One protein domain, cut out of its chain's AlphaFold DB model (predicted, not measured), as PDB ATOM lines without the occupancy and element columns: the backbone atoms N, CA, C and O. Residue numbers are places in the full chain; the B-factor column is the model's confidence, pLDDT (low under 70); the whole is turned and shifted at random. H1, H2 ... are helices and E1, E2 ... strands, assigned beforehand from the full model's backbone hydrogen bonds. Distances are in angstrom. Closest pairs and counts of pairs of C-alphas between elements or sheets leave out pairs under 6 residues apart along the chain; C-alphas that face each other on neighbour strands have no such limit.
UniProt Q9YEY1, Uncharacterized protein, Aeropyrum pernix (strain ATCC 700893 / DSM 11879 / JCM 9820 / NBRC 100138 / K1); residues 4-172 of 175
ATOM      1  N   VAL A   4       3.460 -14.320  18.147       87.62
ATOM      2  CA  VAL A   4       4.704 -14.768  17.498       87.62
ATOM      3  C   VAL A   4       5.533 -15.625  18.450       87.62
ATOM      4  O   VAL A   4       5.927 -16.728  18.087       87.62
ATOM      5  N   VAL A   5       5.740 -15.155  19.683       86.19
ATOM      6  CA  VAL A   5       6.501 -15.881  20.715       86.19
ATOM      7  C   VAL A   5       5.837 -17.222  21.013       86.19
ATOM      8  O   VAL A   5       6.480 -18.259  20.906       86.19
ATOM      9  N   SER A   6       4.524 -17.213  21.251       87.00
ATOM     10  CA  SER A   6       3.765 -18.431  21.575       87.00
ATOM     11  C   SER A   6       3.879 -19.491  20.467       87.00
ATOM     12  O   SER A   6       4.081 -20.671  20.732       87.00
ATOM     13  N   ARG A   7       3.814 -19.076  19.194       90.19
ATOM     14  CA  ARG A   7       3.954 -19.994  18.050       90.19
ATOM     15  C   ARG A   7       5.385 -20.494  17.852       90.19
ATOM     16  O   ARG A   7       5.573 -21.629  17.425       90.19
ATOM     17  N   LEU A   8       6.397 -19.686  18.164       87.81
ATOM     18  CA  LEU A   8       7.791 -20.140  18.153       87.81
ATOM     19  C   LEU A   8       8.056 -21.148  19.279       87.81
ATOM     20  O   LEU A   8       8.764 -22.128  19.057       87.81
ATOM     21  N   GLU A   9       7.448 -20.965  20.451       88.38
ATOM     22  CA  GLU A   9       7.498 -21.932  21.554       88.38
ATOM     23  C   GLU A   9       6.831 -23.263  21.186       88.38
ATOM     24  O   GLU A   9       7.385 -24.323  21.476       88.38
ATOM     25  N   GLU A  10       5.696 -23.236  20.482       90.50
ATOM     26  CA  GLU A  10       5.064 -24.450  19.945       90.50
ATOM     27  C   GLU A  10       5.983 -25.193  18.962       90.50
ATOM     28  O   GLU A  10       6.127 -26.414  19.050       90.50
ATOM     29  N   LEU A  11       6.662 -24.471  18.060       89.06
ATOM     30  CA  LEU A  11       7.650 -25.067  17.153       89.06
ATOM     31  C   LEU A  11       8.832 -25.669  17.921       89.06
ATOM     32  O   LEU A  11       9.263 -26.782  17.617       89.06
ATOM     33  N   LEU A  12       9.328 -24.978  18.953       87.19
ATOM     34  CA  LEU A  12      10.363 -25.511  19.841       87.19
ATOM     35  C   LEU A  12       9.891 -26.779  20.555       87.19
ATOM     36  O   LEU A  12      10.678 -27.718  20.698       87.19
ATOM     37  N   ALA A  13       8.637 -26.823  21.007       87.56
ATOM     38  CA  ALA A  13       8.052 -27.975  21.682       87.56
ATOM     39  C   ALA A  13       7.943 -29.186  20.743       87.56
ATOM     40  O   ALA A  13       8.339 -30.282  21.141       87.56
ATOM     41  N   ALA A  14       7.501 -28.968  19.501       88.75
ATOM     42  CA  ALA A  14       7.327 -30.003  18.479       88.75
ATOM     43  C   ALA A  14       8.642 -30.487  17.835       88.75
ATOM     44  O   ALA A  14       8.677 -31.554  17.221       88.75
ATOM     45  N   ALA A  15       9.728 -29.722  17.961       87.56
ATOM     46  CA  ALA A  15      11.014 -30.047  17.357       87.56
ATOM     47  C   ALA A  15      11.632 -31.346  17.916       87.56
ATOM     48  O   ALA A  15      11.603 -31.570  19.135       87.56
ATOM     49  N   PRO A  16      12.315 -32.148  17.072       86.81
ATOM     50  CA  PRO A  16      13.188 -33.219  17.545       86.81
ATOM     51  C   PRO A  16      14.206 -32.684  18.563       86.81
ATOM     52  O   PRO A  16      14.714 -31.574  18.416       86.81
ATOM     53  N   LYS A  17      14.513 -33.468  19.603       86.50
ATOM     54  CA  LYS A  17      15.384 -33.030  20.716       86.50
ATOM     55  C   LYS A  17      16.827 -33.521  20.611       86.50
ATOM     56  O   LYS A  17      17.681 -33.079  21.372       86.50
ATOM     57  N   THR A  18      17.107 -34.430  19.683       85.38
ATOM     58  CA  THR A  18      18.403 -35.106  19.562       85.38
ATOM     59  C   THR A  18      18.944 -35.024  18.141       85.38
ATOM     60  O   THR A  18      18.192 -35.142  17.175       85.38
ATOM     61  N   GLY A  19      20.265 -34.884  18.015       90.38
ATOM     62  CA  GLY A  19      20.979 -34.848  16.737       90.38
ATOM     63  C   GLY A  19      21.396 -33.441  16.299       90.38
ATOM     64  O   GLY A  19      20.820 -32.438  16.708       90.38
ATOM     65  N   LEU A  20      22.421 -33.364  15.443       88.25
ATOM     66  CA  LEU A  20      23.035 -32.092  15.040       88.25
ATOM     67  C   LEU A  20      22.040 -31.145  14.351       88.25
ATOM     68  O   LEU A  20      21.973 -29.966  14.696       88.25
ATOM     69  N   LYS A  21      21.244 -31.669  13.408       89.31
ATOM     70  CA  LYS A  21      20.209 -30.899  12.705       89.31
ATOM     71  C   LYS A  21      19.185 -30.317  13.685       89.31
ATOM     72  O   LYS A  21      18.892 -29.127  13.637       89.31
ATOM     73  N   ALA A  22      18.710 -31.140  14.618       89.31
ATOM     74  CA  ALA A  22      17.773 -30.733  15.656       89.31
ATOM     75  C   ALA A  22      18.331 -29.589  16.520       89.31
ATOM     76  O   ALA A  22      17.676 -28.562  16.676       89.31
ATOM     77  N   SER A  23      19.572 -29.711  16.999       90.75
ATOM     78  CA  SER A  23      20.228 -28.660  17.788       90.75
ATOM     79  C   SER A  23      20.391 -27.350  17.013       90.75
ATOM     80  O   SER A  23      20.195 -26.270  17.570       90.75
ATOM     81  N   MET A  24      20.730 -27.420  15.719       91.75
ATOM     82  CA  MET A  24      20.834 -26.232  14.867       91.75
ATOM     83  C   MET A  24      19.481 -25.540  14.683       91.75
ATOM     84  O   MET A  24      19.401 -24.322  14.843       91.75
ATOM     85  N   TYR A  25      18.436 -26.315  14.389       93.75
ATOM     86  CA  TYR A  25      17.069 -25.825  14.243       93.75
ATOM     87  C   TYR A  25      16.554 -25.171  15.532       93.75
ATOM     88  O   TYR A  25      16.144 -24.011  15.515       93.75
ATOM     89  N   LEU A  26      16.678 -25.865  16.668       92.50
ATOM     90  CA  LEU A  26      16.315 -25.340  17.989       92.50
ATOM     91  C   LEU A  26      17.041 -24.024  18.291       92.50
ATOM     92  O   LEU A  26      16.427 -23.079  18.781       92.50
ATOM     93  N   GLY A  27      18.331 -23.933  17.953       93.25
ATOM     94  CA  GLY A  27      19.103 -22.705  18.121       93.25
ATOM     95  C   GLY A  27      18.575 -21.534  17.284       93.25
ATOM     96  O   GLY A  27      18.547 -20.403  17.771       93.25
ATOM     97  N   VAL A  28      18.137 -21.788  16.045       95.00
ATOM     98  CA  VAL A  28      17.519 -20.769  15.176       95.00
ATOM     99  C   VAL A  28      16.201 -20.282  15.774       95.00
ATOM    100  O   VAL A  28      16.059 -19.083  16.022       95.00
ATOM    101  N   VAL A  29      15.270 -21.195  16.062       95.44
ATOM    102  CA  VAL A  29      13.929 -20.840  16.556       95.44
ATOM    103  C   VAL A  29      14.008 -20.159  17.926       95.44
ATOM    104  O   VAL A  29      13.363 -19.135  18.141       95.44
ATOM    105  N   SER A  30      14.870 -20.641  18.827       94.94
ATOM    106  CA  SER A  30      15.089 -20.019  20.141       94.94
ATOM    107  C   SER A  30      15.650 -18.599  20.024       94.94
ATOM    108  O   SER A  30      15.208 -17.698  20.738       94.94
ATOM    109  N   SER A  31      16.576 -18.365  19.086       95.81
ATOM    110  CA  SER A  31      17.127 -17.027  18.860       95.81
ATOM    111  C   SER A  31      16.070 -16.061  18.316       95.81
ATOM    112  O   SER A  31      16.045 -14.903  18.724       95.81
ATOM    113  N   LEU A  32      15.184 -16.532  17.430       96.56
ATOM    114  CA  LEU A  32      14.058 -15.744  16.922       96.56
ATOM    115  C   LEU A  32      13.028 -15.441  18.021       96.56
ATOM    116  O   LEU A  32      12.586 -14.298  18.120       96.56
ATOM    117  N   SER A  33      12.706 -16.417  18.880       94.81
ATOM    118  CA  SER A  33      11.777 -16.227  20.009       94.81
ATOM    119  C   SER A  33      12.278 -15.144  20.954       94.81
ATOM    120  O   SER A  33      11.586 -14.156  21.200       94.81
ATOM    121  N   ARG A  34      13.539 -15.261  21.386       95.06
ATOM    122  CA  ARG A  34      14.170 -14.274  22.265       95.06
ATOM    123  C   ARG A  34      14.192 -12.880  21.643       95.06
ATOM    124  O   ARG A  34      13.971 -11.890  22.331       95.06
ATOM    125  N   LEU A  35      14.441 -12.792  20.340       96.38
ATOM    126  CA  LEU A  35      14.453 -11.514  19.642       96.38
ATOM    127  C   LEU A  35      13.054 -10.873  19.577       96.38
ATOM    128  O   LEU A  35      12.924  -9.665  19.774       96.38
ATOM    129  N   ALA A  36      12.011 -11.673  19.339       95.81
ATOM    130  CA  ALA A  36      10.625 -11.214  19.371       95.81
ATOM    131  C   ALA A  36      10.210 -10.742  20.780       95.81
ATOM    132  O   ALA A  36       9.550  -9.709  20.922       95.81
ATOM    133  N   GLU A  37      10.647 -11.442  21.829       94.94
ATOM    134  CA  GLU A  37      10.463 -11.022  23.225       94.94
ATOM    135  C   GLU A  37      11.195  -9.713  23.541       94.94
ATOM    136  O   GLU A  37      10.633  -8.822  24.190       94.94
ATOM    137  N   ASP A  38      12.433  -9.567  23.064       96.00
ATOM    138  CA  ASP A  38      13.236  -8.359  23.244       96.00
ATOM    139  C   ASP A  38      12.587  -7.146  22.561       96.00
ATOM    140  O   ASP A  38      12.551  -6.057  23.150       96.00
ATOM    141  N   ALA A  39      12.023  -7.335  21.363       96.69
ATOM    142  CA  ALA A  39      11.254  -6.323  20.641       96.69
ATOM    143  C   ALA A  39       9.981  -5.923  21.402       96.69
ATOM    144  O   ALA A  39       9.757  -4.738  21.658       96.69
ATOM    145  N   ALA A  40       9.188  -6.901  21.852       94.38
ATOM    146  CA  ALA A  40       7.985  -6.649  22.648       94.38
ATOM    147  C   ALA A  40       8.298  -5.969  23.994       94.38
ATOM    148  O   ALA A  40       7.499  -5.196  24.523       94.38
ATOM    149  N   THR A  41       9.460  -6.252  24.580       94.69
ATOM    150  CA  THR A  41       9.923  -5.602  25.813       94.69
ATOM    151  C   THR A  41      10.340  -4.156  25.562       94.69
ATOM    152  O   THR A  41       9.952  -3.277  26.329       94.69
ATOM    153  N   ALA A  42      11.069  -3.883  24.475       95.44
ATOM    154  CA  ALA A  42      11.408  -2.517  24.079       95.44
ATOM    155  C   ALA A  42      10.146  -1.678  23.806       95.44
ATOM    156  O   ALA A  42      10.060  -0.548  24.283       95.44
ATOM    157  N   ALA A  43       9.150  -2.252  23.119       94.06
ATOM    158  CA  ALA A  43       7.870  -1.595  22.839       94.06
ATOM    159  C   ALA A  43       7.131  -1.211  24.125       94.06
ATOM    160  O   ALA A  43       6.791  -0.047  24.319       94.06
ATOM    161  N   ARG A  44       6.980  -2.161  25.058       92.62
ATOM    162  CA  ARG A  44       6.338  -1.911  26.360       92.62
ATOM    163  C   ARG A  44       7.062  -0.848  27.190       92.62
ATOM    164  O   ARG A  44       6.410   0.007  27.782       92.62
ATOM    165  N   LEU A  45       8.397  -0.874  27.214       94.38
ATOM    166  CA  LEU A  45       9.197   0.138  27.914       94.38
ATOM    167  C   LEU A  45       9.004   1.533  27.311       94.38
ATOM    168  O   LEU A  45       8.802   2.495  28.049       94.38
ATOM    169  N   ALA A  46       9.041   1.646  25.982       94.12
ATOM    170  CA  ALA A  46       8.837   2.916  25.296       94.12
ATOM    171  C   ALA A  46       7.430   3.481  25.539       94.12
ATOM    172  O   ALA A  46       7.301   4.667  25.841       94.12
ATOM    173  N   GLU A  47       6.394   2.639  25.478       91.00
ATOM    174  CA  GLU A  47       5.014   3.040  25.781       91.00
ATOM    175  C   GLU A  47       4.861   3.538  27.220       91.00
ATOM    176  O   GLU A  47       4.281   4.604  27.447       91.00
ATOM    177  N   CYS A  48       5.414   2.804  28.189       92.25
ATOM    178  CA  CYS A  48       5.379   3.190  29.597       92.25
ATOM    179  C   CYS A  48       6.038   4.561  29.821       92.25
ATOM    180  O   CYS A  48       5.432   5.459  30.408       92.25
ATOM    181  N   ILE A  49       7.243   4.761  29.279       93.81
ATOM    182  CA  ILE A  49       7.985   6.022  29.408       93.81
ATOM    183  C   ILE A  49       7.243   7.180  28.734       93.81
ATOM    184  O   ILE A  49       7.117   8.255  29.319       93.81
ATOM    185  N   ALA A  50       6.747   6.990  27.511       91.38
ATOM    186  CA  ALA A  50       6.055   8.057  26.796       91.38
ATOM    187  C   ALA A  50       4.737   8.459  27.478       91.38
ATOM    188  O   ALA A  50       4.421   9.649  27.549       91.38
ATOM    189  N   THR A  51       4.014   7.482  28.036       89.06
ATOM    190  CA  THR A  51       2.802   7.721  28.834       89.06
ATOM    191  C   THR A  51       3.130   8.500  30.104       89.06
ATOM    192  O   THR A  51       2.477   9.502  30.388       89.06
ATOM    193  N   ALA A  52       4.180   8.103  30.832       90.31
ATOM    194  CA  ALA A  52       4.633   8.808  32.032       90.31
ATOM    195  C   ALA A  52       5.041  10.265  31.742       90.31
ATOM    196  O   ALA A  52       4.796  11.149  32.556       90.31
ATOM    197  N   ASN A  53       5.601  10.531  30.558       87.94
ATOM    198  CA  ASN A  53       5.962  11.882  30.122       87.94
ATOM    199  C   ASN A  53       4.780  12.700  29.567       87.94
ATOM    200  O   ASN A  53       4.990  13.846  29.174       87.94
ATOM    201  N   GLN A  54       3.571  12.128  29.466       86.38
ATOM    202  CA  GLN A  54       2.400  12.755  28.832       86.38
ATOM    203  C   GLN A  54       2.683  13.281  27.409       86.38
ATOM    204  O   GLN A  54       2.085  14.249  26.942       86.38
ATOM    205  N   ALA A  55       3.604  12.631  26.695       86.81
ATOM    206  CA  ALA A  55       4.146  13.107  25.422       86.81
ATOM    207  C   ALA A  55       3.521  12.395  24.209       86.81
ATOM    208  O   ALA A  55       4.167  12.230  23.170       86.81
ATOM    209  N   CYS A  56       2.264  11.967  24.347       88.81
ATOM    210  CA  CYS A  56       1.510  11.274  23.311       88.81
ATOM    211  C   CYS A  56       0.455  12.191  22.680       88.81
ATOM    212  O   CYS A  56      -0.286  12.884  23.373       88.81
ATOM    213  N   LYS A  57       0.379  12.188  21.349       89.06
ATOM    214  CA  LYS A  57      -0.567  12.963  20.542       89.06
ATOM    215  C   LYS A  57      -1.341  12.020  19.631       89.06
ATOM    216  O   LYS A  57      -0.742  11.261  18.872       89.06
ATOM    217  N   GLN A  58      -2.666  12.086  19.688       88.81
ATOM    218  CA  GLN A  58      -3.534  11.291  18.826       88.81
ATOM    219  C   GLN A  58      -3.842  12.049  17.531       88.81
ATOM    220  O   GLN A  58      -4.245  13.212  17.563       88.81
ATOM    221  N   ARG A  59      -3.660  11.396  16.381       84.31
ATOM    222  CA  ARG A  59      -3.987  11.944  15.060       84.31
ATOM    223  C   ARG A  59      -4.481  10.828  14.144       84.31
ATOM    224  O   ARG A  59      -3.709   9.958  13.766       84.31
ATOM    225  N   GLY A  60      -5.764  10.860  13.781       79.44
ATOM    226  CA  GLY A  60      -6.342   9.926  12.804       79.44
ATOM    227  C   GLY A  60      -6.206   8.445  13.182       79.44
ATOM    228  O   GLY A  60      -5.799   7.651  12.345       79.44
ATOM    229  N   GLY A  61      -6.476   8.083  14.442       81.19
ATOM    230  CA  GLY A  61      -6.353   6.701  14.938       81.19
ATOM    231  C   GLY A  61      -4.927   6.264  15.306       81.19
ATOM    232  O   GLY A  61      -4.756   5.232  15.942       81.19
ATOM    233  N   LEU A  62      -3.913   7.070  14.982       86.06
ATOM    234  CA  LEU A  62      -2.529   6.858  15.394       86.06
ATOM    235  C   LEU A  62      -2.232   7.656  16.668       86.06
ATOM    236  O   LEU A  62      -2.414   8.876  16.700       86.06
ATOM    237  N   LEU A  63      -1.738   6.989  17.705       89.81
ATOM    238  CA  LEU A  63      -1.187   7.624  18.896       89.81
ATOM    239  C   LEU A  63       0.332   7.711  18.747       89.81
ATOM    240  O   LEU A  63       1.029   6.711  18.878       89.81
ATOM    241  N   HIS A  64       0.852   8.899  18.456       91.19
ATOM    242  CA  HIS A  64       2.290   9.134  18.344       91.19
ATOM    243  C   HIS A  64       2.848   9.643  19.675       91.19
ATOM    244  O   HIS A  64       2.341  10.611  20.232       91.19
ATOM    245  N   CYS A  65       3.894   9.005  20.174       89.44
ATOM    246  CA  CYS A  65       4.405   9.117  21.529       89.44
ATOM    247  C   CYS A  65       5.915   9.376  21.501       89.44
ATOM    248  O   CYS A  65       6.695   8.518  21.087       89.44
ATOM    249  N   SER A  66       6.357  10.532  21.995       90.31
ATOM    250  CA  SER A  66       7.789  10.758  22.204       90.31
ATOM    251  C   SER A  66       8.213  10.177  23.548       90.31
ATOM    252  O   SER A  66       7.633  10.498  24.586       90.31
ATOM    253  N   THR A  67       9.259   9.352  23.567       89.75
ATOM    254  CA  THR A  67       9.812   8.878  24.846       89.75
ATOM    255  C   THR A  67      10.636   9.963  25.543       89.75
ATOM    256  O   THR A  67      10.920   9.849  26.731       89.75
ATOM    257  N   GLY A  68      11.057  11.013  24.825       88.06
ATOM    258  CA  GLY A  68      12.011  12.000  25.335       88.06
ATOM    259  C   GLY A  68      13.376  11.404  25.715       88.06
ATOM    260  O   GLY A  68      14.127  12.053  26.444       88.06
ATOM    261  N   CYS A  69      13.682  10.186  25.252       89.56
ATOM    262  CA  CYS A  69      14.880   9.420  25.582       89.56
ATOM    263  C   CYS A  69      15.635   9.044  24.302       89.56
ATOM    264  O   CYS A  69      15.082   8.374  23.437       89.56
ATOM    265  N   ALA A  70      16.907   9.448  24.191       87.75
ATOM    266  CA  ALA A  70      17.848   8.990  23.155       87.75
ATOM    267  C   ALA A  70      17.305   8.998  21.706       87.75
ATOM    268  O   ALA A  70      17.601   8.089  20.922       87.75
ATOM    269  N   SER A  71      16.494  10.007  21.365       92.38
ATOM    270  CA  SER A  71      15.818  10.144  20.065       92.38
ATOM    271  C   SER A  71      14.988   8.913  19.676       92.38
ATOM    272  O   SER A  71      15.023   8.479  18.521       92.38
ATOM    273  N   ILE A  72      14.294   8.329  20.659       94.44
ATOM    274  CA  ILE A  72      13.369   7.211  20.475       94.44
ATOM    275  C   ILE A  72      11.935   7.738  20.442       94.44
ATOM    276  O   ILE A  72      11.465   8.383  21.388       94.44
ATOM    277  N   GLU A  73      11.227   7.407  19.375       93.50
ATOM    278  CA  GLU A  73       9.803   7.681  19.214       93.50
ATOM    279  C   GLU A  73       9.032   6.374  19.116       93.50
ATOM    280  O   GLU A  73       9.551   5.364  18.639       93.50
ATOM    281  N   ALA A  74       7.791   6.405  19.579       93.19
ATOM    282  CA  ALA A  74       6.851   5.313  19.459       93.19
ATOM    283  C   ALA A  74       5.596   5.803  18.736       93.19
ATOM    284  O   ALA A  74       5.180   6.948  18.897       93.19
ATOM    285  N   ALA A  75       4.953   4.940  17.968       92.38
ATOM    286  CA  ALA A  75       3.587   5.162  17.534       92.38
ATOM    287  C   ALA A  75       2.774   3.894  17.742       92.38
ATOM    288  O   ALA A  75       3.302   2.787  17.657       92.38
ATOM    289  N   LYS A  76       1.493   4.072  18.032       90.38
ATOM    290  CA  LYS A  76       0.578   2.986  18.335       90.38
ATOM    291  C   LYS A  76      -0.702   3.131  17.532       90.38
ATOM    292  O   LYS A  76      -1.271   4.220  17.464       90.38
ATOM    293  N   THR A  77      -1.144   2.030  16.952       87.88
ATOM    294  CA  THR A  77      -2.481   1.855  16.374       87.88
ATOM    295  C   THR A  77      -3.182   0.702  17.093       87.88
ATOM    296  O   THR A  77      -2.594   0.045  17.958       87.88
ATOM    297  N   ASP A  78      -4.446   0.448  16.753       79.56
ATOM    298  CA  ASP A  78      -5.170  -0.721  17.250       79.56
ATOM    299  C   ASP A  78      -4.486  -2.010  16.760       79.56
ATOM    300  O   ASP A  78      -4.652  -2.427  15.616       79.56
ATOM    301  N   GLY A  79      -3.682  -2.620  17.636       82.62
ATOM    302  CA  GLY A  79      -3.010  -3.906  17.402       82.62
ATOM    303  C   GLY A  79      -1.522  -3.836  17.043       82.62
ATOM    304  O   GLY A  79      -0.918  -4.880  16.794       82.62
ATOM    305  N   GLU A  80      -0.908  -2.650  17.032       91.69
ATOM    306  CA  GLU A  80       0.499  -2.500  16.650       91.69
ATOM    307  C   GLU A  80       1.215  -1.366  17.390       91.69
ATOM    308  O   GLU A  80       0.680  -0.270  17.568       91.69
ATOM    309  N   THR A  81       2.477  -1.623  17.732       93.69
ATOM    310  CA  THR A  81       3.434  -0.632  18.225       93.69
ATOM    311  C   THR A  81       4.629  -0.540  17.281       93.69
ATOM    312  O   THR A  81       5.311  -1.530  17.006       93.69
ATOM    313  N   LEU A  82       4.927   0.671  16.832       95.12
ATOM    314  CA  LEU A  82       6.120   1.021  16.071       95.12
ATOM    315  C   LEU A  82       7.074   1.799  16.969       95.12
ATOM    316  O   LEU A  82       6.647   2.701  17.681       95.12
ATOM    317  N   LEU A  83       8.361   1.485  16.902       95.81
ATOM    318  CA  LEU A  83       9.439   2.252  17.508       95.81
ATOM    319  C   LEU A  83      10.410   2.705  16.431       95.81
ATOM    320  O   LEU A  83      10.778   1.918  15.557       95.81
ATOM    321  N   TRP A  84      10.912   3.923  16.569       95.44
ATOM    322  CA  TRP A  84      12.019   4.435  15.774       95.44
ATOM    323  C   TRP A  84      13.120   4.943  16.681       95.44
ATOM    324  O   TRP A  84      12.860   5.594  17.690       95.44
ATOM    325  N   LYS A  85      14.360   4.667  16.285       94.75
ATOM    326  CA  LYS A  85      15.550   5.317  16.819       94.75
ATOM    327  C   LYS A  85      16.240   6.057  15.688       94.75
ATOM    328  O   LYS A  85      16.631   5.435  14.703       94.75
ATOM    329  N   TYR A  86      16.414   7.364  15.855       91.19
ATOM    330  CA  TYR A  86      17.025   8.225  14.833       91.19
ATOM    331  C   TYR A  86      18.511   8.518  15.078       91.19
ATOM    332  O   TYR A  86      19.192   9.047  14.206       91.19
ATOM    333  N   SER A  87      19.021   8.209  16.272       85.44
ATOM    334  CA  SER A  87      20.413   8.456  16.656       85.44
ATOM    335  C   SER A  87      21.337   7.292  16.253       85.44
ATOM    336  O   SER A  87      21.017   6.495  15.379       85.44
ATOM    337  N   SER A  88      22.486   7.152  16.923       83.56
ATOM    338  CA  SER A  88      23.386   6.001  16.769       83.56
ATOM    339  C   SER A  88      22.645   4.655  16.806       83.56
ATOM    340  O   SER A  88      21.752   4.447  17.625       83.56
ATOM    341  N   ASN A  89      23.046   3.723  15.935       85.50
ATOM    342  CA  ASN A  89      22.314   2.472  15.691       85.50
ATOM    343  C   ASN A  89      20.852   2.743  15.299       85.50
ATOM    344  O   ASN A  89      19.938   2.207  15.923       85.50
ATOM    345  N   ALA A  90      20.651   3.607  14.303       92.38
ATOM    346  CA  ALA A  90      19.330   3.955  13.808       92.38
ATOM    347  C   ALA A  90      18.590   2.722  13.272       92.38
ATOM    348  O   ALA A  90      19.192   1.779  12.746       92.38
ATOM    349  N   GLY A  91      17.270   2.740  13.406       96.44
ATOM    350  CA  GLY A  91      16.430   1.654  12.934       96.44
ATOM    351  C   GLY A  91      15.010   1.738  13.459       96.44
ATOM    352  O   GLY A  91      14.642   2.673  14.176       96.44
ATOM    353  N   SER A  92      14.214   0.738  13.099       97.31
ATOM    354  CA  SER A  92      12.832   0.621  13.542       97.31
ATOM    355  C   SER A  92      12.505  -0.770  14.056       97.31
ATOM    356  O   SER A  92      13.125  -1.764  13.673       97.31
ATOM    357  N   VAL A  93      11.521  -0.821  14.947       97.69
ATOM    358  CA  VAL A  93      10.934  -2.052  15.471       97.69
ATOM    359  C   VAL A  93       9.428  -1.936  15.312       97.69
ATOM    360  O   VAL A  93       8.837  -0.976  15.791       97.69
ATOM    361  N   ARG A  94       8.808  -2.911  14.666       96.44
ATOM    362  CA  ARG A  94       7.362  -3.059  14.556       96.44
ATOM    363  C   ARG A  94       6.953  -4.295  15.336       96.44
ATOM    364  O   ARG A  94       7.500  -5.373  15.111       96.44
ATOM    365  N   VAL A  95       6.006  -4.146  16.247       95.69
ATOM    366  CA  VAL A  95       5.424  -5.247  17.011       95.69
ATOM    367  C   VAL A  95       3.925  -5.206  16.789       95.69
ATOM    368  O   VAL A  95       3.255  -4.309  17.287       95.69
ATOM    369  N   ALA A  96       3.413  -6.174  16.042       93.25
ATOM    370  CA  ALA A  96       1.993  -6.367  15.800       93.25
ATOM    371  C   ALA A  96       1.563  -7.764  16.260       93.25
ATOM    372  O   ALA A  96       2.390  -8.668  16.459       93.25
ATOM    373  N   ASP A  97       0.256  -7.963  16.396       86.50
ATOM    374  CA  ASP A  97      -0.288  -9.298  16.619       86.50
ATOM    375  C   ASP A  97       0.024 -10.207  15.423       86.50
ATOM    376  O   ASP A  97      -0.467 -10.025  14.313       86.50
ATOM    377  N   GLY A  98       0.898 -11.187  15.656       90.44
ATOM    378  CA  GLY A  98       1.317 -12.157  14.645       90.44
ATOM    379  C   GLY A  98       2.513 -11.738  13.785       90.44
ATOM    380  O   GLY A  98       2.951 -12.552  12.978       90.44
ATOM    381  N   ARG A  99       3.100 -10.546  13.978       95.19
ATOM    382  CA  ARG A  99       4.312 -10.151  13.239       95.19
ATOM    383  C   ARG A  99       5.233  -9.250  14.054       95.19
ATOM    384  O   ARG A  99       4.802  -8.276  14.664       95.19
ATOM    385  N   VAL A 100       6.525  -9.561  14.031       97.38
ATOM    386  CA  VAL A 100       7.584  -8.681  14.544       97.38
ATOM    387  C   VAL A 100       8.516  -8.338  13.396       97.38
ATOM    388  O   VAL A 100       9.031  -9.246  12.755       97.38
ATOM    389  N   GLU A 101       8.767  -7.055  13.159       97.88
ATOM    390  CA  GLU A 101       9.748  -6.594  12.172       97.88
ATOM    391  C   GLU A 101      10.801  -5.727  12.845       97.88
ATOM    392  O   GLU A 101      10.487  -4.864  13.661       97.88
ATOM    393  N   ILE A 102      12.067  -5.932  12.502       98.31
ATOM    394  CA  ILE A 102      13.168  -5.117  13.001       98.31
ATOM    395  C   ILE A 102      14.047  -4.742  11.822       98.31
ATOM    396  O   ILE A 102      14.533  -5.611  11.098       98.31
ATOM    397  N   ASN A 103      14.265  -3.445  11.650       97.44
ATOM    398  CA  ASN A 103      14.972  -2.896  10.507       97.44
ATOM    399  C   ASN A 103      16.156  -2.055  10.972       97.44
ATOM    400  O   ASN A 103      16.010  -1.157  11.801       97.44
ATOM    401  N   THR A 104      17.317  -2.318  10.391       96.31
ATOM    402  CA  THR A 104      18.498  -1.457  10.442       96.31
ATOM    403  C   THR A 104      18.977  -1.191   9.016       96.31
ATOM    404  O   THR A 104      18.456  -1.757   8.054       96.31
ATOM    405  N   GLU A 105      19.992  -0.347   8.867       94.06
ATOM    406  CA  GLU A 105      20.680  -0.157   7.585       94.06
ATOM    407  C   GLU A 105      21.382  -1.439   7.096       94.06
ATOM    408  O   GLU A 105      21.528  -1.659   5.898       94.06
ATOM    409  N   GLU A 106      21.778  -2.322   8.017       94.94
ATOM    410  CA  GLU A 106      22.570  -3.519   7.710       94.94
ATOM    411  C   GLU A 106      21.726  -4.789   7.519       94.94
ATOM    412  O   GLU A 106      22.209  -5.764   6.943       94.94
ATOM    413  N   ALA A 107      20.504  -4.832   8.059       97.25
ATOM    414  CA  ALA A 107      19.618  -5.990   7.959       97.25
ATOM    415  C   ALA A 107      18.165  -5.626   8.283       97.25
ATOM    416  O   ALA A 107      17.894  -4.791   9.148       97.25
ATOM    417  N   LYS A 108      17.232  -6.347   7.666       97.94
ATOM    418  CA  LYS A 108      15.822  -6.391   8.058       97.94
ATOM    419  C   LYS A 108      15.459  -7.821   8.415       97.94
ATOM    420  O   LYS A 108      15.895  -8.756   7.744       97.94
ATOM    421  N   LEU A 109      14.691  -7.987   9.479       98.44
ATOM    422  CA  LEU A 109      14.199  -9.282   9.920       98.44
ATOM    423  C   LEU A 109      12.725  -9.158  10.278       98.44
ATOM    424  O   LEU A 109      12.390  -8.418  11.202       98.44
ATOM    425  N   ALA A 110      11.876  -9.904   9.580       98.06
ATOM    426  CA  ALA A 110      10.489 -10.111   9.965       98.06
ATOM    427  C   ALA A 110      10.281 -11.542  10.467       98.06
ATOM    428  O   ALA A 110      10.890 -12.489   9.963       98.06
ATOM    429  N   ILE A 111       9.440 -11.690  11.484       97.44
ATOM    430  CA  ILE A 111       9.141 -12.954  12.151       97.44
ATOM    431  C   ILE A 111       7.628 -13.097  12.242       97.44
ATOM    432  O   ILE A 111       6.950 -12.238  12.809       97.44
ATOM    433  N   GLU A 112       7.127 -14.209  11.721       94.56
ATOM    434  CA  GLU A 112       5.717 -14.589  11.702       94.56
ATOM    435  C   GLU A 112       5.547 -16.043  12.185       94.56
ATOM    436  O   GLU A 112       6.517 -16.808  12.235       94.56
ATOM    437  N   PRO A 113       4.319 -16.478  12.517       87.81
ATOM    438  CA  PRO A 113       4.007 -17.866  12.845       87.81
ATOM    439  C   PRO A 113       4.455 -18.891  11.787       87.81
ATOM    440  O   PRO A 113       3.735 -19.230  10.842       87.81
ATOM    441  N   GLY A 114       5.635 -19.467  12.000       92.00
ATOM    442  CA  GLY A 114       6.212 -20.475  11.116       92.00
ATOM    443  C   GLY A 114       7.005 -19.918   9.935       92.00
ATOM    444  O   GLY A 114       7.407 -20.710   9.093       92.00
ATOM    445  N   LYS A 115       7.265 -18.609   9.869       96.38
ATOM    446  CA  LYS A 115       8.056 -17.994   8.795       96.38
ATOM    447  C   LYS A 115       9.004 -16.936   9.356       96.38
ATOM    448  O   LYS A 115       8.678 -16.240  10.316       96.38
ATOM    449  N   ALA A 116      10.171 -16.799   8.741       97.38
ATOM    450  CA  ALA A 116      11.021 -15.626   8.901       97.38
ATOM    451  C   ALA A 116      11.395 -15.052   7.532       97.38
ATOM    452  O   ALA A 116      11.599 -15.794   6.572       97.38
ATOM    453  N   GLU A 117      11.524 -13.734   7.448       98.25
ATOM    454  CA  GLU A 117      12.010 -13.033   6.259       98.25
ATOM    455  C   GLU A 117      13.261 -12.256   6.642       98.25
ATOM    456  O   GLU A 117      13.243 -11.434   7.559       98.25
ATOM    457  N   VAL A 118      14.360 -12.524   5.947       98.00
ATOM    458  CA  VAL A 118      15.630 -11.828   6.137       98.00
ATOM    459  C   VAL A 118      15.905 -10.998   4.899       98.00
ATOM    460  O   VAL A 118      16.102 -11.571   3.833       98.00
ATOM    461  N   SER A 119      15.986  -9.677   5.028       97.94
ATOM    462  CA  SER A 119      16.487  -8.828   3.945       97.94
ATOM    463  C   SER A 119      17.870  -8.292   4.274       97.94
ATOM    464  O   SER A 119      18.090  -7.746   5.356       97.94
ATOM    465  N   LEU A 120      18.795  -8.411   3.326       96.69
ATOM    466  CA  LEU A 120      20.163  -7.907   3.445       96.69
ATOM    467  C   LEU A 120      20.466  -6.921   2.314       96.69
ATOM    468  O   LEU A 120      19.940  -7.098   1.210       96.69
ATOM    469  N   PRO A 121      21.304  -5.902   2.563       94.25
ATOM    470  CA  PRO A 121      21.741  -5.001   1.514       94.25
ATOM    471  C   PRO A 121      22.558  -5.766   0.466       94.25
ATOM    472  O   PRO A 121      23.411  -6.597   0.782       94.25
ATOM    473  N   SER A 122      22.280  -5.460  -0.792       90.62
ATOM    474  CA  SER A 122      22.988  -5.901  -1.988       90.62
ATOM    475  C   SER A 122      23.334  -4.661  -2.812       90.62
ATOM    476  O   SER A 122      22.701  -3.619  -2.647       90.62
ATOM    477  N   GLY A 123      24.318  -4.750  -3.712       84.75
ATOM    478  CA  GLY A 123      24.763  -3.606  -4.524       84.75
ATOM    479  C   GLY A 123      23.641  -2.899  -5.300       84.75
ATOM    480  O   GLY A 123      23.761  -1.715  -5.592       84.75
ATOM    481  N   GLU A 124      22.533  -3.597  -5.572       83.25
ATOM    482  CA  GLU A 124      21.365  -3.095  -6.312       83.25
ATOM    483  C   GLU A 124      20.116  -2.865  -5.434       83.25
ATOM    484  O   GLU A 124      19.040  -2.573  -5.951       83.25
ATOM    485  N   GLY A 125      20.214  -2.999  -4.105       91.00
ATOM    486  CA  GLY A 125      19.079  -2.796  -3.199       91.00
ATOM    487  C   GLY A 125      19.049  -3.782  -2.038       91.00
ATOM    488  O   GLY A 125      20.019  -3.920  -1.301       91.00
ATOM    489  N   TRP A 126      17.917  -4.453  -1.838       94.31
ATOM    490  CA  TRP A 126      17.732  -5.436  -0.768       94.31
ATOM    491  C   TRP A 126      17.395  -6.798  -1.363       94.31
ATOM    492  O   TRP A 126      16.499  -6.904  -2.195       94.31
ATOM    493  N   VAL A 127      18.079  -7.843  -0.902       96.25
ATOM    494  CA  VAL A 127      17.735  -9.232  -1.227       96.25
ATOM    495  C   VAL A 127      16.986  -9.818  -0.046       96.25
ATOM    496  O   VAL A 127      17.529  -9.845   1.058       96.25
ATOM    497  N   THR A 128      15.761 -10.285  -0.282       97.06
ATOM    498  CA  THR A 128      14.925 -10.940   0.730       97.06
ATOM    499  C   THR A 128      15.007 -12.452   0.591       97.06
ATOM    500  O   THR A 128      14.865 -13.005  -0.495       97.06
ATOM    501  N   ILE A 129      15.229 -13.114   1.718       97.31
ATOM    502  CA  ILE A 129      15.349 -14.557   1.856       97.31
ATOM    503  C   ILE A 129      14.250 -14.999   2.809       97.31
ATOM    504  O   ILE A 129      14.259 -14.653   3.991       97.31
ATOM    505  N   GLU A 130      13.304 -15.765   2.284       97.56
ATOM    506  CA  GLU A 130      12.237 -16.355   3.079       97.56
ATOM    507  C   GLU A 130      12.678 -17.699   3.653       97.56
ATOM    508  O   GLU A 130      13.311 -18.513   2.970       97.56
ATOM    509  N   VAL A 131      12.328 -17.930   4.913       97.19
ATOM    510  CA  VAL A 131      12.627 -19.152   5.654       97.19
ATOM    511  C   VAL A 131      11.325 -19.731   6.186       97.19
ATOM    512  O   VAL A 131      10.636 -19.080   6.974       97.19
ATOM    513  N   ASP A 132      11.022 -20.967   5.803       96.88
ATOM    514  CA  ASP A 132       9.956 -21.752   6.416       96.88
ATOM    515  C   ASP A 132      10.469 -22.381   7.719       96.88
ATOM    516  O   ASP A 132      11.283 -23.310   7.723       96.88
ATOM    517  N   LEU A 133       9.977 -21.873   8.849       95.31
ATOM    518  CA  LEU A 133      10.342 -22.364  10.177       95.31
ATOM    519  C   LEU A 133       9.659 -23.691  10.520       95.31
ATOM    520  O   LEU A 133      10.020 -24.313  11.517       95.31
ATOM    521  N   ARG A 134       8.682 -24.145   9.728       93.69
ATOM    522  CA  ARG A 134       8.052 -25.468   9.877       93.69
ATOM    523  C   ARG A 134       8.901 -26.560   9.228       93.69
ATOM    524  O   ARG A 134       8.798 -27.723   9.609       93.69
ATOM    525  N   SER A 135       9.774 -26.182   8.294       94.62
ATOM    526  CA  SER A 135      10.747 -27.066   7.666       94.62
ATOM    527  C   SER A 135      12.104 -26.975   8.367       94.62
ATOM    528  O   SER A 135      12.806 -25.962   8.303       94.62
ATOM    529  N   ILE A 136      12.506 -28.071   9.019       92.75
ATOM    530  CA  ILE A 136      13.818 -28.180   9.675       92.75
ATOM    531  C   ILE A 136      14.946 -27.974   8.659       92.75
ATOM    532  O   ILE A 136      15.893 -27.236   8.934       92.75
ATOM    533  N   ASP A 137      14.851 -28.603   7.486       94.31
ATOM    534  CA  ASP A 137      15.896 -28.513   6.466       94.31
ATOM    535  C   ASP A 137      15.994 -27.101   5.872       94.31
ATOM    536  O   ASP A 137      17.108 -26.609   5.688       94.31
ATOM    537  N   ASP A 138      14.868 -26.408   5.660       96.06
ATOM    538  CA  ASP A 138      14.882 -25.026   5.157       96.06
ATOM    539  C   ASP A 138      15.497 -24.059   6.179       96.06
ATOM    540  O   ASP A 138      16.398 -23.273   5.868       96.06
ATOM    541  N   SER A 139      15.080 -24.195   7.439       93.94
ATOM    542  CA  SER A 139      15.602 -23.416   8.562       93.94
ATOM    543  C   SER A 139      17.109 -23.590   8.749       93.94
ATOM    544  O   SER A 139      17.816 -22.616   9.008       93.94
ATOM    545  N   ILE A 140      17.619 -24.818   8.613       94.56
ATOM    546  CA  ILE A 140      19.057 -25.101   8.711       94.56
ATOM    547  C   ILE A 140      19.792 -24.582   7.476       94.56
ATOM    548  O   ILE A 140      20.814 -23.909   7.623       94.56
ATOM    549  N   GLY A 141      19.264 -24.844   6.276       96.00
ATOM    550  CA  GLY A 141      19.855 -24.407   5.012       96.00
ATOM    551  C   GLY A 141      20.031 -22.889   4.934       96.00
ATOM    552  O   GLY A 141      21.006 -22.406   4.361       96.00
ATOM    553  N   LYS A 142      19.141 -22.132   5.588       97.38
ATOM    554  CA  LYS A 142      19.161 -20.661   5.627       97.38
ATOM    555  C   LYS A 142      19.590 -20.079   6.980       97.38
ATOM    556  O   LYS A 142      19.574 -18.859   7.162       97.38
ATOM    557  N   ALA A 143      20.056 -20.911   7.917       94.88
ATOM    558  CA  ALA A 143      20.416 -20.493   9.276       94.88
ATOM    559  C   ALA A 143      21.487 -19.392   9.313       94.88
ATOM    560  O   ALA A 143      21.492 -18.563  10.224       94.88
ATOM    561  N   TYR A 144      22.402 -19.376   8.339       95.88
ATOM    562  CA  TYR A 144      23.431 -18.344   8.231       95.88
ATOM    563  C   TYR A 144      22.826 -16.939   8.090       95.88
ATOM    564  O   TYR A 144      23.203 -16.037   8.838       95.88
ATOM    565  N   PHE A 145      21.851 -16.770   7.191       96.56
ATOM    566  CA  PHE A 145      21.199 -15.484   6.941       96.56
ATOM    567  C   PHE A 145      20.428 -15.009   8.170       96.56
ATOM    568  O   PHE A 145      20.563 -13.856   8.579       96.56
ATOM    569  N   ILE A 146      19.715 -15.926   8.828       96.50
ATOM    570  CA  ILE A 146      18.990 -15.640  10.070       96.50
ATOM    571  C   ILE A 146      19.960 -15.182  11.162       96.50
ATOM    572  O   ILE A 146      19.778 -14.119  11.749       96.50
ATOM    573  N   LYS A 147      21.036 -15.937  11.415       96.38
ATOM    574  CA  LYS A 147      22.030 -15.591  12.447       96.38
ATOM    575  C   LYS A 147      22.720 -14.261  12.160       96.38
ATOM    576  O   LYS A 147      22.981 -13.500  13.095       96.38
ATOM    577  N   TYR A 148      23.018 -13.980  10.893       96.31
ATOM    578  CA  TYR A 148      23.568 -12.694  10.485       96.31
ATOM    579  C   TYR A 148      22.588 -11.560  10.804       96.31
ATOM    580  O   TYR A 148      22.960 -10.625  11.517       96.31
ATOM    581  N   ALA A 149      21.334 -11.677  10.359       97.19
ATOM    582  CA  ALA A 149      20.302 -10.676  10.602       97.19
ATOM    583  C   ALA A 149      20.089 -10.446  12.103       97.19
ATOM    584  O   ALA A 149      20.208  -9.310  12.559       97.19
ATOM    585  N   ILE A 150      19.920 -11.515  12.894       97.44
ATOM    586  CA  ILE A 150      19.787 -11.466  14.363       97.44
ATOM    587  C   ILE A 150      20.945 -10.698  15.007       97.44
ATOM    588  O   ILE A 150      20.729  -9.890  15.909       97.44
ATOM    589  N   ARG A 151      22.189 -10.909  14.555       96.69
ATOM    590  CA  ARG A 151      23.347 -10.186  15.101       96.69
ATOM    591  C   ARG A 151      23.233  -8.678  14.869       96.69
ATOM    592  O   ARG A 151      23.530  -7.910  15.788       96.69
ATOM    593  N   LYS A 152      22.819  -8.272  13.666       95.62
ATOM    594  CA  LYS A 152      22.682  -6.864  13.266       95.62
ATOM    595  C   LYS A 152      21.506  -6.198  13.972       95.62
ATOM    596  O   LYS A 152      21.704  -5.238  14.716       95.62
ATOM    597  N   VAL A 153      20.308  -6.760  13.843       97.12
ATOM    598  CA  VAL A 153      19.093  -6.186  14.439       97.12
ATOM    599  C   VAL A 153      19.076  -6.309  15.968       97.12
ATOM    600  O   VAL A 153      18.595  -5.426  16.672       97.12
ATOM    601  N   GLY A 154      19.704  -7.348  16.527       96.12
ATOM    602  CA  GLY A 154      19.846  -7.510  17.974       96.12
ATOM    603  C   GLY A 154      20.711  -6.424  18.621       96.12
ATOM    604  O   GLY A 154      20.549  -6.136  19.806       96.12
ATOM    605  N   LYS A 155      21.615  -5.779  17.866       95.25
ATOM    606  CA  LYS A 155      22.367  -4.611  18.356       95.25
ATOM    607  C   LYS A 155      21.437  -3.417  18.590       95.25
ATOM    608  O   LYS A 155      21.563  -2.765  19.628       95.25
ATOM    609  N   LEU A 156      20.494  -3.172  17.676       96.12
ATOM    610  CA  LEU A 156      19.464  -2.143  17.833       96.12
ATOM    611  C   LEU A 156      18.623  -2.414  19.085       96.12
ATOM    612  O   LEU A 156      18.533  -1.541  19.940       96.12
ATOM    613  N   LEU A 157      18.082  -3.630  19.243       96.31
ATOM    614  CA  LEU A 157      17.232  -3.963  20.395       96.31
ATOM    615  C   LEU A 157      17.950  -3.808  21.739       96.31
ATOM    616  O   LEU A 157      17.396  -3.215  22.662       96.31
ATOM    617  N   ARG A 158      19.205  -4.266  21.847       95.38
ATOM    618  CA  ARG A 158      20.007  -4.055  23.066       95.38
ATOM    619  C   ARG A 158      20.218  -2.573  23.364       95.38
ATOM    620  O   ARG A 158      20.128  -2.173  24.520       95.38
ATOM    621  N   THR A 159      20.477  -1.773  22.331       94.75
ATOM    622  CA  THR A 159      20.672  -0.322  22.472       94.75
ATOM    623  C   THR A 159      19.376   0.358  22.912       94.75
ATOM    624  O   THR A 159      19.387   1.090  23.894       94.75
ATOM    625  N   LEU A 160      18.247   0.045  22.265       95.19
ATOM    626  CA  LEU A 160      16.921   0.542  22.638       95.19
ATOM    627  C   LEU A 160      16.596   0.233  24.101       95.19
ATOM    628  O   LEU A 160      16.254   1.133  24.861       95.19
ATOM    629  N   GLN A 161      16.734  -1.027  24.518       95.00
ATOM    630  CA  GLN A 161      16.448  -1.416  25.898       95.00
ATOM    631  C   GLN A 161      17.380  -0.716  26.897       95.00
ATOM    632  O   GLN A 161      16.922  -0.301  27.961       95.00
ATOM    633  N   TRP A 162      18.670  -0.582  26.576       95.38
ATOM    634  CA  TRP A 162      19.627   0.111  27.437       95.38
ATOM    635  C   TRP A 162      19.294   1.602  27.576       95.38
ATOM    636  O   TRP A 162      19.227   2.095  28.704       95.38
ATOM    637  N   ASP A 163      19.024   2.289  26.466       95.25
ATOM    638  CA  ASP A 163      18.669   3.712  26.442       95.25
ATOM    639  C   ASP A 163      17.375   3.976  27.219       95.25
ATOM    640  O   ASP A 163      17.330   4.851  28.084       95.25
ATOM    641  N   LEU A 164      16.328   3.183  26.957       95.31
ATOM    642  CA  LEU A 164      15.029   3.323  27.617       95.31
ATOM    643  C   LEU A 164      15.138   3.061  29.121       95.31
ATOM    644  O   LEU A 164      14.667   3.870  29.916       95.31
ATOM    645  N   ARG A 165      15.811   1.979  29.539       95.94
ATOM    646  CA  ARG A 165      15.991   1.662  30.970       95.94
ATOM    647  C   ARG A 165      16.837   2.703  31.689       95.94
ATOM    648  O   ARG A 165      16.522   3.068  32.820       95.94
ATOM    649  N   SER A 166      17.909   3.177  31.058       95.19
ATOM    650  CA  SER A 166      18.772   4.205  31.646       95.19
ATOM    651  C   SER A 166      18.018   5.524  31.803       95.19
ATOM    652  O   SER A 166      18.081   6.141  32.863       95.19
ATOM    653  N   CYS A 167      17.231   5.907  30.795       93.75
ATOM    654  CA  CYS A 167      16.385   7.095  30.847       93.75
ATOM    655  C   CYS A 167      15.276   6.984  31.905       93.75
ATOM    656  O   CYS A 167      15.092   7.913  32.689       93.75
ATOM    657  N   ALA A 168      14.583   5.840  31.979       94.06
ATOM    658  CA  ALA A 168      13.556   5.590  32.991       94.06
ATOM    659  C   ALA A 168      14.124   5.731  34.408       94.06
ATOM    660  O   ALA A 168      13.560   6.455  35.225       94.06
ATOM    661  N   ARG A 169      15.298   5.138  34.674       94.94
ATOM    662  CA  ARG A 169      16.001   5.281  35.960       94.94
ATOM    663  C   ARG A 169      16.382   6.727  36.257       94.94
ATOM    664  O   ARG A 169      16.119   7.198  37.355       94.94
ATOM    665  N   ALA A 170      16.962   7.435  35.286       93.81
ATOM    666  CA  ALA A 170      17.363   8.833  35.452       93.81
ATOM    667  C   ALA A 170      16.174   9.761  35.754       93.81
ATOM    668  O   ALA A 170      16.343  10.786  36.408       93.81
ATOM    669  N   ARG A 171      14.974   9.392  35.296       92.00
ATOM    670  CA  ARG A 171      13.727  10.135  35.512       92.00
ATOM    671  C   ARG A 171      12.839   9.561  36.619       92.00
ATOM    672  O   ARG A 171      11.724  10.041  36.781       92.00
ATOM    673  N   ALA A 172      13.302   8.545  37.351       92.88
ATOM    674  CA  ALA A 172      12.518   7.821  38.356       92.88
ATOM    675  C   ALA A 172      11.151   7.302  37.841       92.88
ATOM    676  O   ALA A 172      10.186   7.191  38.597       92.88
TER     677      ALA A 172
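AT A GLANCE: This is residues 4 to 172 of the 175 residues of an uncharacterized protein of Aeropyrum pernix (strain ATCC 700893 / DSM 11879 / JCM 9820 / NBRC 100138 / K1) (UniProt Q9YEY1). One long, twisted sheet of nine strands forms a wall, with two long helices, H2 and H4, side by side across one of its faces and the other face bare. H1 folds back along H2 on that same face, and the short H3 sits by E9 at one end of the sheet, just before H4 begins. The 169 printed residues hold four named helices and nine named strands, in the order H1, H2, E1 to E9, H3, H4; the sheet runs E1 to E9 in chain order, antiparallel throughout. The class is mixed, helices and strands. The whole is compact, with a radius of gyration of the C-alphas of 16.8 A and spans of 52 by 38 by 32 A.

IN THESE COORDINATES: Find C-alpha 4 at (4.704, -14.768, 17.498); here H1 begins and runs through residues 4 to 14, 15.5 A long. Go on to C-alpha 20 at (23.035, -32.092, 15.040), where H2 starts; it covers residues 20 to 52 and is 48.0 A long. The strands then follow: E1 at residues 56 to 59, E2 at 62 to 66, E3 at 72 to 77, E4 at 80 to 85, E5 at 91 to 96, E6 at 99 to 104, E7 at 108 to 112, E8 at 115 to 122 and E9 at 125 to 132. The longest are E8, 22.0 A, and E9, 23.1 A. After them look for H3 at residues 136 to 141, 8.5 A long, and H4 at residues 143 to 170, 39.4 A long, which ends at C-alpha 170, (17.363, 8.833, 35.452). H4 has a kink of 28 degrees near residue 152.

HOW THE PARTS SIT: Begin with the sheet, a meander, each strand the antiparallel neighbour of the one before, with E1 and E9 as edge strands. Among its hairpins, E1 and E2 have N 57 and O 64 at 2.8 A, E5 and E6 have N 94 and O 101 at 2.8 A, and E8 and E9 have N 118 and O 129 at 2.9 A. With H1, H2, H3 and H4 it makes two layers, helices on one face of a sheet. H2, the hub, is on the sheet at a height of 9.7 A and runs across the strands, at 82 degrees to E7 on the local plane; look at Ala 36 and Val 100, the closest C-alphas of H2 and E6, 6.2 A apart. H4 is on the same face, also at a height of 9.7 A, and runs across the strands, at 88 degrees to E5 on the local plane; its closest C-alphas to E6 are those of Val 153 and Ile 102, 6.2 A apart. H2 and H4 touch at a shallow tilt of 28 degrees, the same way, closest at the C-alphas of Ala 42 and Gln 161, 5.5 A. H1 and H2 form a helical hairpin at a shallow tilt of 22 degrees, opposite ways; H2 touches H1 with residues 26 to 37 alone, closest at the C-alphas of Val 5 and Ser 33, 5.3 A. H3 touches H2 about perpendicular, at 86 degrees, with Tyr 25 and Ile 140 the closest C-alphas, 5.9 A apart. H3 and H4 meet only through their link, while H1 is apart from both. In H1, H2 and H3 every O i to N i+4 pair is within hydrogen-bond range; in H4, 22 of 24 are.

THE WHOLE: Look to Gly 19 and Arg 59 for the two C-alphas farthest apart, 53.1 A. The printed part runs from residue 4 to 172 with no cut, and its links between named elements are tight. Its mean pLDDT is 92.8, and no printed residue of this model is under 70.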